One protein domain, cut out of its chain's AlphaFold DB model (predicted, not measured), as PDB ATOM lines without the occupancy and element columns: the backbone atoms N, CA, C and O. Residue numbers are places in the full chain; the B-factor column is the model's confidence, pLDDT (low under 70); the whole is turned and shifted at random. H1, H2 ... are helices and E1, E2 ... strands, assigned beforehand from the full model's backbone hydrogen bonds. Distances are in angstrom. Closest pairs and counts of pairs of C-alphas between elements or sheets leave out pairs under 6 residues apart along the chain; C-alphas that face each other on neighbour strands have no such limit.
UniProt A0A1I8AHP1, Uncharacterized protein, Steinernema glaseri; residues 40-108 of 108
ATOM      1  N   ASP A  40     150.529 158.780 142.242       85.12
ATOM      2  CA  ASP A  40     151.220 157.487 142.269       85.12
ATOM      3  C   ASP A  40     151.194 156.884 140.869       85.12
ATOM      4  O   ASP A  40     150.141 156.834 140.230       85.12
ATOM      5  N   LEU A  41     152.344 156.406 140.399       85.19
ATOM      6  CA  LEU A  41     152.469 155.676 139.146       85.19
ATOM      7  C   LEU A  41     152.747 154.210 139.438       85.19
ATOM      8  O   LEU A  41     153.688 153.868 140.154       85.19
ATOM      9  N   LYS A  42     151.991 153.332 138.792       85.94
ATOM     10  CA  LYS A  42     152.289 151.911 138.764       85.94
ATOM     11  C   LYS A  42     152.489 151.434 137.343       85.94
ATOM     12  O   LYS A  42     151.647 151.669 136.492       85.94
ATOM     13  N   ILE A  43     153.583 150.726 137.110       87.12
ATOM     14  CA  ILE A  43     153.933 150.124 135.828       87.12
ATOM     15  C   ILE A  43     153.817 148.608 135.969       87.12
ATOM     16  O   ILE A  43     154.420 148.003 136.862       87.12
ATOM     17  N   ASN A  44     153.058 147.986 135.075       85.38
ATOM     18  CA  ASN A  44     152.836 146.548 135.042       85.38
ATOM     19  C   ASN A  44     153.288 145.944 133.707       85.38
ATOM     20  O   ASN A  44     153.237 146.586 132.661       85.38
ATOM     21  N   PHE A  45     153.717 144.683 133.764       84.62
ATOM     22  CA  PHE A  45     154.003 143.860 132.594       84.62
ATOM     23  C   PHE A  45     153.326 142.504 132.784       84.62
ATOM     24  O   PHE A  45     153.753 141.713 133.629       84.62
ATOM     25  N   GLU A  46     152.244 142.264 132.051       80.38
ATOM     26  CA  GLU A  46     151.412 141.067 132.177       80.38
ATOM     27  C   GLU A  46     151.180 140.456 130.804       80.38
ATOM     28  O   GLU A  46     150.944 141.174 129.843       80.38
ATOM     29  N   GLU A  47     151.285 139.130 130.702       83.19
ATOM     30  CA  GLU A  47     151.014 138.388 129.457       83.19
ATOM     31  C   GLU A  47     151.804 138.872 128.220       83.19
ATOM     32  O   GLU A  47     151.434 138.599 127.085       83.19
ATOM     33  N   GLY A  48     152.948 139.535 128.430       83.94
ATOM     34  CA  GLY A  48     153.766 140.097 127.352       83.94
ATOM     35  C   GLY A  48     153.444 141.554 127.004       83.94
ATOM     36  O   GLY A  48     154.105 142.122 126.136       83.94
ATOM     37  N   GLU A  49     152.483 142.169 127.691       86.06
ATOM     38  CA  GLU A  49     152.029 143.537 127.457       86.06
ATOM     39  C   GLU A  49     152.430 144.472 128.598       86.06
ATOM     40  O   GLU A  49     152.355 144.122 129.779       86.06
ATOM     41  N   TRP A  50     152.847 145.686 128.236       86.88
ATOM     42  CA  TRP A  50     153.083 146.759 129.195       86.88
ATOM     43  C   TRP A  50     151.795 147.535 129.447       86.88
ATOM     44  O   TRP A  50     150.958 147.735 128.565       86.88
ATOM     45  N   GLY A  51     151.656 148.016 130.671       85.62
ATOM     46  CA  GLY A  51     150.619 148.961 131.025       85.62
ATOM     47  C   GLY A  51     151.019 149.781 132.230       85.62
ATOM     48  O   GLY A  51     152.031 149.518 132.888       85.62
ATOM     49  N   TYR A  52     150.204 150.782 132.510       85.50
ATOM     50  CA  TYR A  52     150.328 151.538 133.735       85.50
ATOM     51  C   TYR A  52     148.963 151.869 134.319       85.50
ATOM     52  O   TYR A  52     147.944 151.899 133.617       85.50
ATOM     53  N   SER A  53     148.976 152.153 135.615       83.38
ATOM     54  CA  SER A  53     147.892 152.839 136.284       83.38
ATOM     55  C   SER A  53     148.398 154.011 137.103       83.38
ATOM     56  O   SER A  53     149.552 154.038 137.536       83.38
ATOM     57  N   THR A  54     147.532 155.000 137.290       81.44
ATOM     58  CA  THR A  54     147.846 156.174 138.097       81.44
ATOM     59  C   THR A  54     146.756 156.441 139.114       81.44
ATOM     60  O   THR A  54     145.580 156.244 138.814       81.44
ATOM     61  N   ARG A  55     147.148 156.935 140.286       80.12
ATOM     62  CA  ARG A  55     146.230 157.468 141.293       80.12
ATOM     63  C   ARG A  55     146.514 158.946 141.484       80.12
ATOM     64  O   ARG A  55     147.642 159.296 141.827       80.12
ATOM     65  N   ASP A  56     145.486 159.767 141.317       80.75
ATOM     66  CA  ASP A  56     145.500 161.148 141.790       80.75
ATOM     67  C   ASP A  56     145.015 161.194 143.247       80.75
ATOM     68  O   ASP A  56     144.142 160.432 143.662       80.75
ATOM     69  N   TYR A  57     145.623 162.068 144.041       75.50
ATOM     70  CA  TYR A  57     145.205 162.368 145.408       75.50
ATOM     71  C   TYR A  57     144.329 163.625 145.507       75.50
ATOM     72  O   TYR A  57     143.826 163.939 146.588       75.50
ATOM     73  N   TYR A  58     144.146 164.336 144.396       71.12
ATOM     74  CA  TYR A  58     143.326 165.530 144.267       71.12
ATOM     75  C   TYR A  58     142.134 165.228 143.360       71.12
ATOM     76  O   TYR A  58     142.158 165.560 142.183       71.12
ATOM     77  N   ASP A  59     141.095 164.597 143.922       63.69
ATOM     78  CA  ASP A  59     139.853 164.219 143.227       63.69
ATOM     79  C   ASP A  59     139.411 165.282 142.196       63.69
ATOM     80  O   ASP A  59     138.874 166.332 142.565       63.69
ATOM     81  N   GLY A  60     139.620 165.014 140.900       70.81
ATOM     82  CA  GLY A  60     139.032 165.813 139.823       70.81
ATOM     83  C   GLY A  60     139.840 165.954 138.535       70.81
ATOM     84  O   GLY A  60     139.212 166.106 137.488       70.81
ATOM     85  N   ASP A  61     141.175 165.893 138.575       77.88
ATOM     86  CA  ASP A  61     141.984 166.064 137.362       77.88
ATOM     87  C   ASP A  61     142.161 164.718 136.635       77.88
ATOM     88  O   ASP A  61     142.495 163.684 137.218       77.88
ATOM     89  N   SER A  62     141.969 164.716 135.318       82.06
ATOM     90  CA  SER A  62     142.412 163.606 134.475       82.06
ATOM     91  C   SER A  62     143.936 163.577 134.357       82.06
ATOM     92  O   SER A  62     144.608 164.603 134.479       82.06
ATOM     93  N   LEU A  63     144.506 162.410 134.030       81.25
ATOM     94  CA  LEU A  63     145.951 162.294 133.803       81.25
ATOM     95  C   LEU A  63     146.464 163.308 132.764       81.25
ATOM     96  O   LEU A  63     147.528 163.891 132.948       81.25
ATOM     97  N   ASP A  64     145.714 163.550 131.687       85.06
ATOM     98  CA  ASP A  64     146.103 164.528 130.666       85.06
ATOM     99  C   ASP A  64     146.079 165.967 131.192       85.06
ATOM    100  O   ASP A  64     146.981 166.746 130.880       85.06
ATOM    101  N   GLU A  65     145.108 166.318 132.037       85.75
ATOM    102  CA  GLU A  65     145.072 167.624 132.704       85.75
ATOM    103  C   GLU A  65     146.250 167.794 133.665       85.75
ATOM    104  O   GLU A  65     146.865 168.861 133.691       85.75
ATOM    105  N   MET A  66     146.627 166.743 134.399       83.44
ATOM    106  CA  MET A  66     147.801 166.762 135.275       83.44
ATOM    107  C   MET A  66     149.103 166.916 134.483       83.44
ATOM    108  O   MET A  66     149.950 167.733 134.847       83.44
ATOM    109  N   LEU A  67     149.262 166.173 133.383       84.50
ATOM    110  CA  LEU A  67     150.453 166.230 132.527       84.50
ATOM    111  C   LEU A  67     150.551 167.533 131.722       84.50
ATOM    112  O   LEU A  67     151.654 167.939 131.353       84.50
ATOM    113  N   ALA A  68     149.428 168.209 131.466       87.12
ATOM    114  CA  ALA A  68     149.401 169.523 130.824       87.12
ATOM    115  C   ALA A  68     149.883 170.661 131.747       87.12
ATOM    116  O   ALA A  68     150.205 171.752 131.262       87.12
ATOM    117  N   ARG A  69     149.943 170.437 133.067       84.12
ATOM    118  CA  ARG A  69     150.488 171.411 134.024       84.12
ATOM    119  C   ARG A  69     152.000 171.550 133.846       84.12
ATOM    120  O   ARG A  69     152.692 170.696 133.297       84.12
ATOM    121  N   ASP A  70     152.546 172.652 134.355       86.56
ATOM    122  CA  ASP A  70     153.999 172.794 134.435       86.56
ATOM    123  C   ASP A  70     154.561 171.670 135.321       86.56
ATOM    124  O   ASP A  70     154.151 171.523 136.473       86.56
ATOM    125  N   ARG A  71     155.519 170.894 134.787       82.00
ATOM    126  CA  ARG A  71     156.131 169.725 135.456       82.00
ATOM    127  C   ARG A  71     156.689 170.051 136.846       82.00
ATOM    128  O   ARG A  71     156.891 169.146 137.642       82.00
ATOM    129  N   ARG A  72     156.932 171.326 137.166       83.25
ATOM    130  CA  ARG A  72     157.356 171.780 138.501       83.25
ATOM    131  C   ARG A  72     156.279 171.649 139.582       83.25
ATOM    132  O   ARG A  72     156.632 171.762 140.753       83.25
ATOM    133  N   PHE A  73     155.015 171.473 139.202       83.75
ATOM    134  CA  PHE A  73     153.885 171.262 140.111       83.75
ATOM    135  C   PHE A  73     153.371 169.819 140.099       83.75
ATOM    136  O   PHE A  73     152.470 169.495 140.862       83.75
ATOM    137  N   LEU A  74     153.926 168.958 139.242       83.44
ATOM    138  CA  LEU A  74     153.591 167.542 139.215       83.44
ATOM    139  C   LEU A  74     154.643 166.763 139.997       83.44
ATOM    140  O   LEU A  74     155.838 166.832 139.696       83.44
ATOM    141  N   ARG A  75     154.198 165.993 140.985       81.94
ATOM    142  CA  ARG A  75     155.069 165.169 141.814       81.94
ATOM    143  C   ARG A  75     154.601 163.724 141.807       81.94
ATOM    144  O   ARG A  75     153.502 163.417 142.252       81.94
ATOM    145  N   PHE A  76     155.490 162.827 141.399       82.44
ATOM    146  CA  PHE A  76     155.291 161.400 141.613       82.44
ATOM    147  C   PHE A  76     155.633 161.060 143.062       82.44
ATOM    148  O   PHE A  76     156.771 161.253 143.504       82.44
ATOM    149  N   ARG A  77     154.640 160.605 143.822       81.44
ATOM    150  CA  ARG A  77     154.811 160.185 145.213       81.44
ATOM    151  C   ARG A  77     155.393 158.773 145.284       81.44
ATOM    152  O   ARG A  77     156.307 158.553 146.081       81.44
ATOM    153  N   SER A  78     154.926 157.859 144.438       82.75
ATOM    154  CA  SER A  78     155.563 156.561 144.210       82.75
ATOM    155  C   SER A  78     155.640 156.218 142.722       82.75
ATOM    156  O   SER A  78     154.844 156.687 141.906       82.75
ATOM    157  N   ILE A  79     156.645 155.409 142.381       86.62
ATOM    158  CA  ILE A  79     156.736 154.707 141.102       86.62
ATOM    159  C   ILE A  79     156.969 153.240 141.435       86.62
ATOM    160  O   ILE A  79     158.058 152.862 141.870       86.62
ATOM    161  N   ASP A  80     155.942 152.427 141.239       84.62
ATOM    162  CA  ASP A  80     155.966 151.007 141.560       84.62
ATOM    163  C   ASP A  80     155.999 150.172 140.278       84.62
ATOM    164  O   ASP A  80     155.181 150.355 139.380       84.62
ATOM    165  N   ILE A  81     156.939 149.230 140.184       83.44
ATOM    166  CA  ILE A  81     157.081 148.332 139.029       83.44
ATOM    167  C   ILE A  81     156.766 146.906 139.486       83.44
ATOM    168  O   ILE A  81     157.449 146.377 140.364       83.44
ATOM    169  N   GLY A  82     155.761 146.254 138.896       76.19
ATOM    170  CA  GLY A  82     155.451 144.855 139.213       76.19
ATOM    171  C   GLY A  82     153.978 144.471 139.084       76.19
ATOM    172  O   GLY A  82     153.250 145.041 138.276       76.19
ATOM    173  N   ARG A  83     153.552 143.457 139.864       61.19
ATOM    174  CA  ARG A  83     152.191 142.875 139.802       61.19
ATOM    175  C   ARG A  83     151.115 143.960 139.849       61.19
ATOM    176  O   ARG A  83     151.275 144.876 140.656       61.19
ATOM    177  N   PRO A  84     150.014 143.831 139.092       55.19
ATOM    178  CA  PRO A  84     148.907 144.782 139.072       55.19
ATOM    179  C   PRO A  84     148.356 145.005 140.477       55.19
ATOM    180  O   PRO A  84     148.553 144.205 141.395       55.19
ATOM    181  N   LEU A  85     147.703 146.145 140.675       53.72
ATOM    182  CA  LEU A  85     146.945 146.385 141.898       53.72
ATOM    183  C   LEU A  85     145.847 145.331 141.962       53.72
ATOM    184  O   LEU A  85     145.038 145.212 141.047       53.72
ATOM    185  N   GLY A  86     145.875 144.506 143.008       46.69
ATOM    186  CA  GLY A  86     144.729 143.669 143.319       46.69
ATOM    187  C   GLY A  86     143.504 144.562 143.500       46.69
ATOM    188  O   GLY A  86     143.627 145.700 143.955       46.69
ATOM    189  N   ILE A  87     142.344 144.024 143.130       46.72
ATOM    190  CA  ILE A  87     141.019 144.623 143.312       46.72
ATOM    191  C   ILE A  87     140.886 145.032 144.791       46.72
ATOM    192  O   ILE A  87     140.584 144.189 145.632       46.72
ATOM    193  N   GLY A  88     141.186 146.288 145.132       47.50
ATOM    194  CA  GLY A  88     141.087 146.777 146.509       47.50
ATOM    195  C   GLY A  88     142.043 147.894 146.929       47.50
ATOM    196  O   GLY A  88     141.673 148.642 147.826       47.50
ATOM    197  N   ASP A  89     143.222 148.052 146.313       51.75
ATOM    198  CA  ASP A  89     144.245 148.956 146.884       51.75
ATOM    199  C   ASP A  89     144.423 150.303 146.181       51.75
ATOM    200  O   ASP A  89     145.040 151.193 146.768       51.75
ATOM    201  N   ILE A  90     143.862 150.505 144.984       51.56
ATOM    202  CA  ILE A  90     143.836 151.787 144.263       51.56
ATOM    203  C   ILE A  90     142.514 151.918 143.511       51.56
ATOM    204  O   ILE A  90     142.091 150.968 142.860       51.56
ATOM    205  N   SER A  91     141.832 153.061 143.645       51.38
ATOM    206  CA  SER A  91     140.787 153.445 142.699       51.38
ATOM    207  C   SER A  91     141.453 153.533 141.329       51.38
ATOM    208  O   SER A  91     142.351 154.344 141.120       51.38
ATOM    209  N   ASP A  92     141.105 152.596 140.450       52.69
ATOM    210  CA  ASP A  92     141.566 152.483 139.064       52.69
ATOM    211  C   ASP A  92     141.099 153.695 138.232       52.69
ATOM    212  O   ASP A  92     140.286 153.547 137.321       52.69
ATOM    213  N   ASP A  93     141.567 154.906 138.528       58.59
ATOM    214  CA  ASP A  93     141.051 156.078 137.817       58.59
ATOM    215  C   ASP A  93     141.568 156.104 136.370       58.59
ATOM    216  O   ASP A  93     140.832 156.470 135.453       58.59
ATOM    217  N   PHE A  94     142.779 155.580 136.120       63.50
ATOM    218  CA  PHE A  94     143.312 155.421 134.764       63.50
ATOM    219  C   PHE A  94     144.144 154.146 134.639       63.50
ATOM    220  O   PHE A  94     145.227 154.066 135.210       63.50
ATOM    221  N   LYS A  95     143.672 153.165 133.861       69.75
ATOM    222  CA  LYS A  95     144.440 151.977 133.454       69.75
ATOM    223  C   LYS A  95     144.578 151.967 131.938       69.75
ATOM    224  O   LYS A  95     143.581 152.076 131.228       69.75
ATOM    225  N   THR A  96     145.797 151.810 131.431       75.94
ATOM    226  CA  THR A  96     146.027 151.724 129.985       75.94
ATOM    227  C   THR A  96     147.128 150.726 129.644       75.94
ATOM    228  O   THR A  96     148.109 150.592 130.379       75.94
ATOM    229  N   THR A  97     146.951 150.009 128.536       81.44
ATOM    230  CA  THR A  97     147.995 149.200 127.903       81.44
ATOM    231  C   THR A  97     148.718 150.054 126.865       81.44
ATOM    232  O   THR A  97     148.099 150.837 126.147       81.44
ATOM    233  N   CYS A  98     150.043 149.960 126.815       82.56
ATOM    234  CA  CYS A  98     150.881 150.783 125.938       82.56
ATOM    235  C   CYS A  98     152.250 150.127 125.721       82.56
ATOM    236  O   CYS A  98     152.507 149.043 126.243       82.56
ATOM    237  N   SER A  99     153.129 150.743 124.926       87.44
ATOM    238  CA  SER A  99     154.524 150.300 124.866       87.44
ATOM    239  C   SER A  99     155.284 150.737 126.118       87.44
ATOM    240  O   SER A  99     154.887 151.665 126.820       87.44
ATOM    241  N   LYS A 100     156.416 150.085 126.400       87.19
ATOM    242  CA  LYS A 100     157.318 150.534 127.463       87.19
ATOM    243  C   LYS A 100     157.756 151.977 127.202       87.19
ATOM    244  O   LYS A 100     157.763 152.785 128.121       87.19
ATOM    245  N   GLU A 101     158.121 152.279 125.962       89.94
ATOM    246  CA  GLU A 101     158.602 153.584 125.518       89.94
ATOM    247  C   GLU A 101     157.565 154.682 125.785       89.94
ATOM    248  O   GLU A 101     157.925 155.705 126.360       89.94
ATOM    249  N   ASP A 102     156.280 154.427 125.517       87.06
ATOM    250  CA  ASP A 102     155.199 155.385 125.801       87.06
ATOM    251  C   ASP A 102     155.120 155.753 127.289       87.06
ATOM    252  O   ASP A 102     154.855 156.905 127.630       87.06
ATOM    253  N   ILE A 103     155.360 154.794 128.191       85.31
ATOM    254  CA  ILE A 103     155.354 155.038 129.641       85.31
ATOM    255  C   ILE A 103     156.494 155.976 130.019       85.31
ATOM    256  O   ILE A 103     156.277 156.938 130.754       85.31
ATOM    257  N   PHE A 104     157.703 155.701 129.525       83.38
ATOM    258  CA  PHE A 104     158.860 156.533 129.836       83.38
ATOM    259  C   PHE A 104     158.704 157.928 129.228       83.38
ATOM    260  O   PHE A 104     158.793 158.907 129.954       83.38
ATOM    261  N   ASP A 105     158.353 158.036 127.950       86.75
ATOM    262  CA  ASP A 105     158.251 159.332 127.274       86.75
ATOM    263  C   ASP A 105     157.140 160.219 127.858       86.75
ATOM    264  O   ASP A 105     157.276 161.447 127.914       86.75
ATOM    265  N   ARG A 106     156.037 159.610 128.308       83.25
ATOM    266  CA  ARG A 106     154.882 160.347 128.831       83.25
ATOM    267  C   ARG A 106     154.985 160.646 130.325       83.25
ATOM    268  O   ARG A 106     154.517 161.703 130.746       83.25
ATOM    269  N   LEU A 107     155.543 159.733 131.123       81.25
ATOM    270  CA  LEU A 107     155.425 159.769 132.587       81.25
ATOM    271  C   LEU A 107     156.768 159.864 133.327       81.25
ATOM    272  O   LEU A 107     156.750 160.169 134.519       81.25
ATOM    273  N   ILE A 108     157.911 159.637 132.667       77.94
ATOM    274  CA  ILE A 108     159.253 159.665 133.284       77.94
ATOM    275  C   ILE A 108     160.144 160.683 132.558       77.94
ATOM    276  O   ILE A 108     160.226 161.838 133.047       77.94
TER     277      ILE A 108
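This is residues 40 to 108 of the 108 residues of an uncharacterized protein of Steinernema glaseri (UniProt A0A1I8AHP1). A twisted sheet of four strands has both named helices on one face: H2 runs along the inner strands E1 and E2, and the short H1 is beside the strands, over none of them. The long link of residues 82 to 93 loops out on the side away from H2 and joins the two edge strands, E3 and E4, while residues 68 to 73, of which 68 belongs to H1, stick out. The printed part has 69 residues, with four named strands and two named helices in the order E1 E2 H1 E3 E4 H2 along the chain. The sheet order is E3 E1 E2 E4, mixed, and the class is mixed, helices and strands. The whole is compact, with a radius of gyration of the C-alphas of 11.9 A and spans of 34 by 28 by 17 A.

Find C-alpha 40 at (151.220, 157.487, 142.269); from there E1 runs through residues 40 to 46 for 19.3 A. E2, residues 49 to 56, returns over 23.6 A. On the other side of E1 look for E3, residues 74 to 81, 19.5 A long, beginning with C-alpha 74 at (153.591, 167.542, 139.215); it bends by 61 degrees at residue 77. E4 is residues 94 to 98, 12.5 A. H1 is residues 63 to 68, 8.5 A, and H2 is residues 100 to 107, 10.7 A, ending with C-alpha 107 at (155.425, 159.769, 132.587).

E1 and E2 form a hairpin, antiparallel at 161 degrees, where you find N 42 and O 53 within hydrogen-bond range at 2.8 A. E2 and E4 are antiparallel at 156 degrees, with N 52 and O 96 at 3.0 A. E3 and E1 are parallel at 29 degrees, with N 43 and O 80 at 2.8 A. H2 is on the sheet at a height of 8.9 A, over E2 and, only just, over E1, on which 3 of its C-alphas fall. It runs along the strands, at 4 degrees to E2 on the local plane; the closest C-alphas of the two are those of Trp 50 and Lys 100, 5.9 A apart. H1 is on the same face at a height of 8.8 A, over none of the strands; its closest C-alpha pair with E3 is Met 66 and Leu 74, 7.0 A. H1 and H2 are only just apart, their closest C-alphas 8.2 A from each other. In H1 and H2 every O i to N i+4 pair is within hydrogen-bond range.

The two C-alphas farthest apart are those of Glu 47 and Arg 72, at 35.2 A. The printed part has no cut and ends at Ile 108, the chain's last residue. The link from E3 to E4 is long, 12 residues. The mean pLDDT of the printed part is 77.4; look for values under 70 at residue 59 and residues 83 to 95.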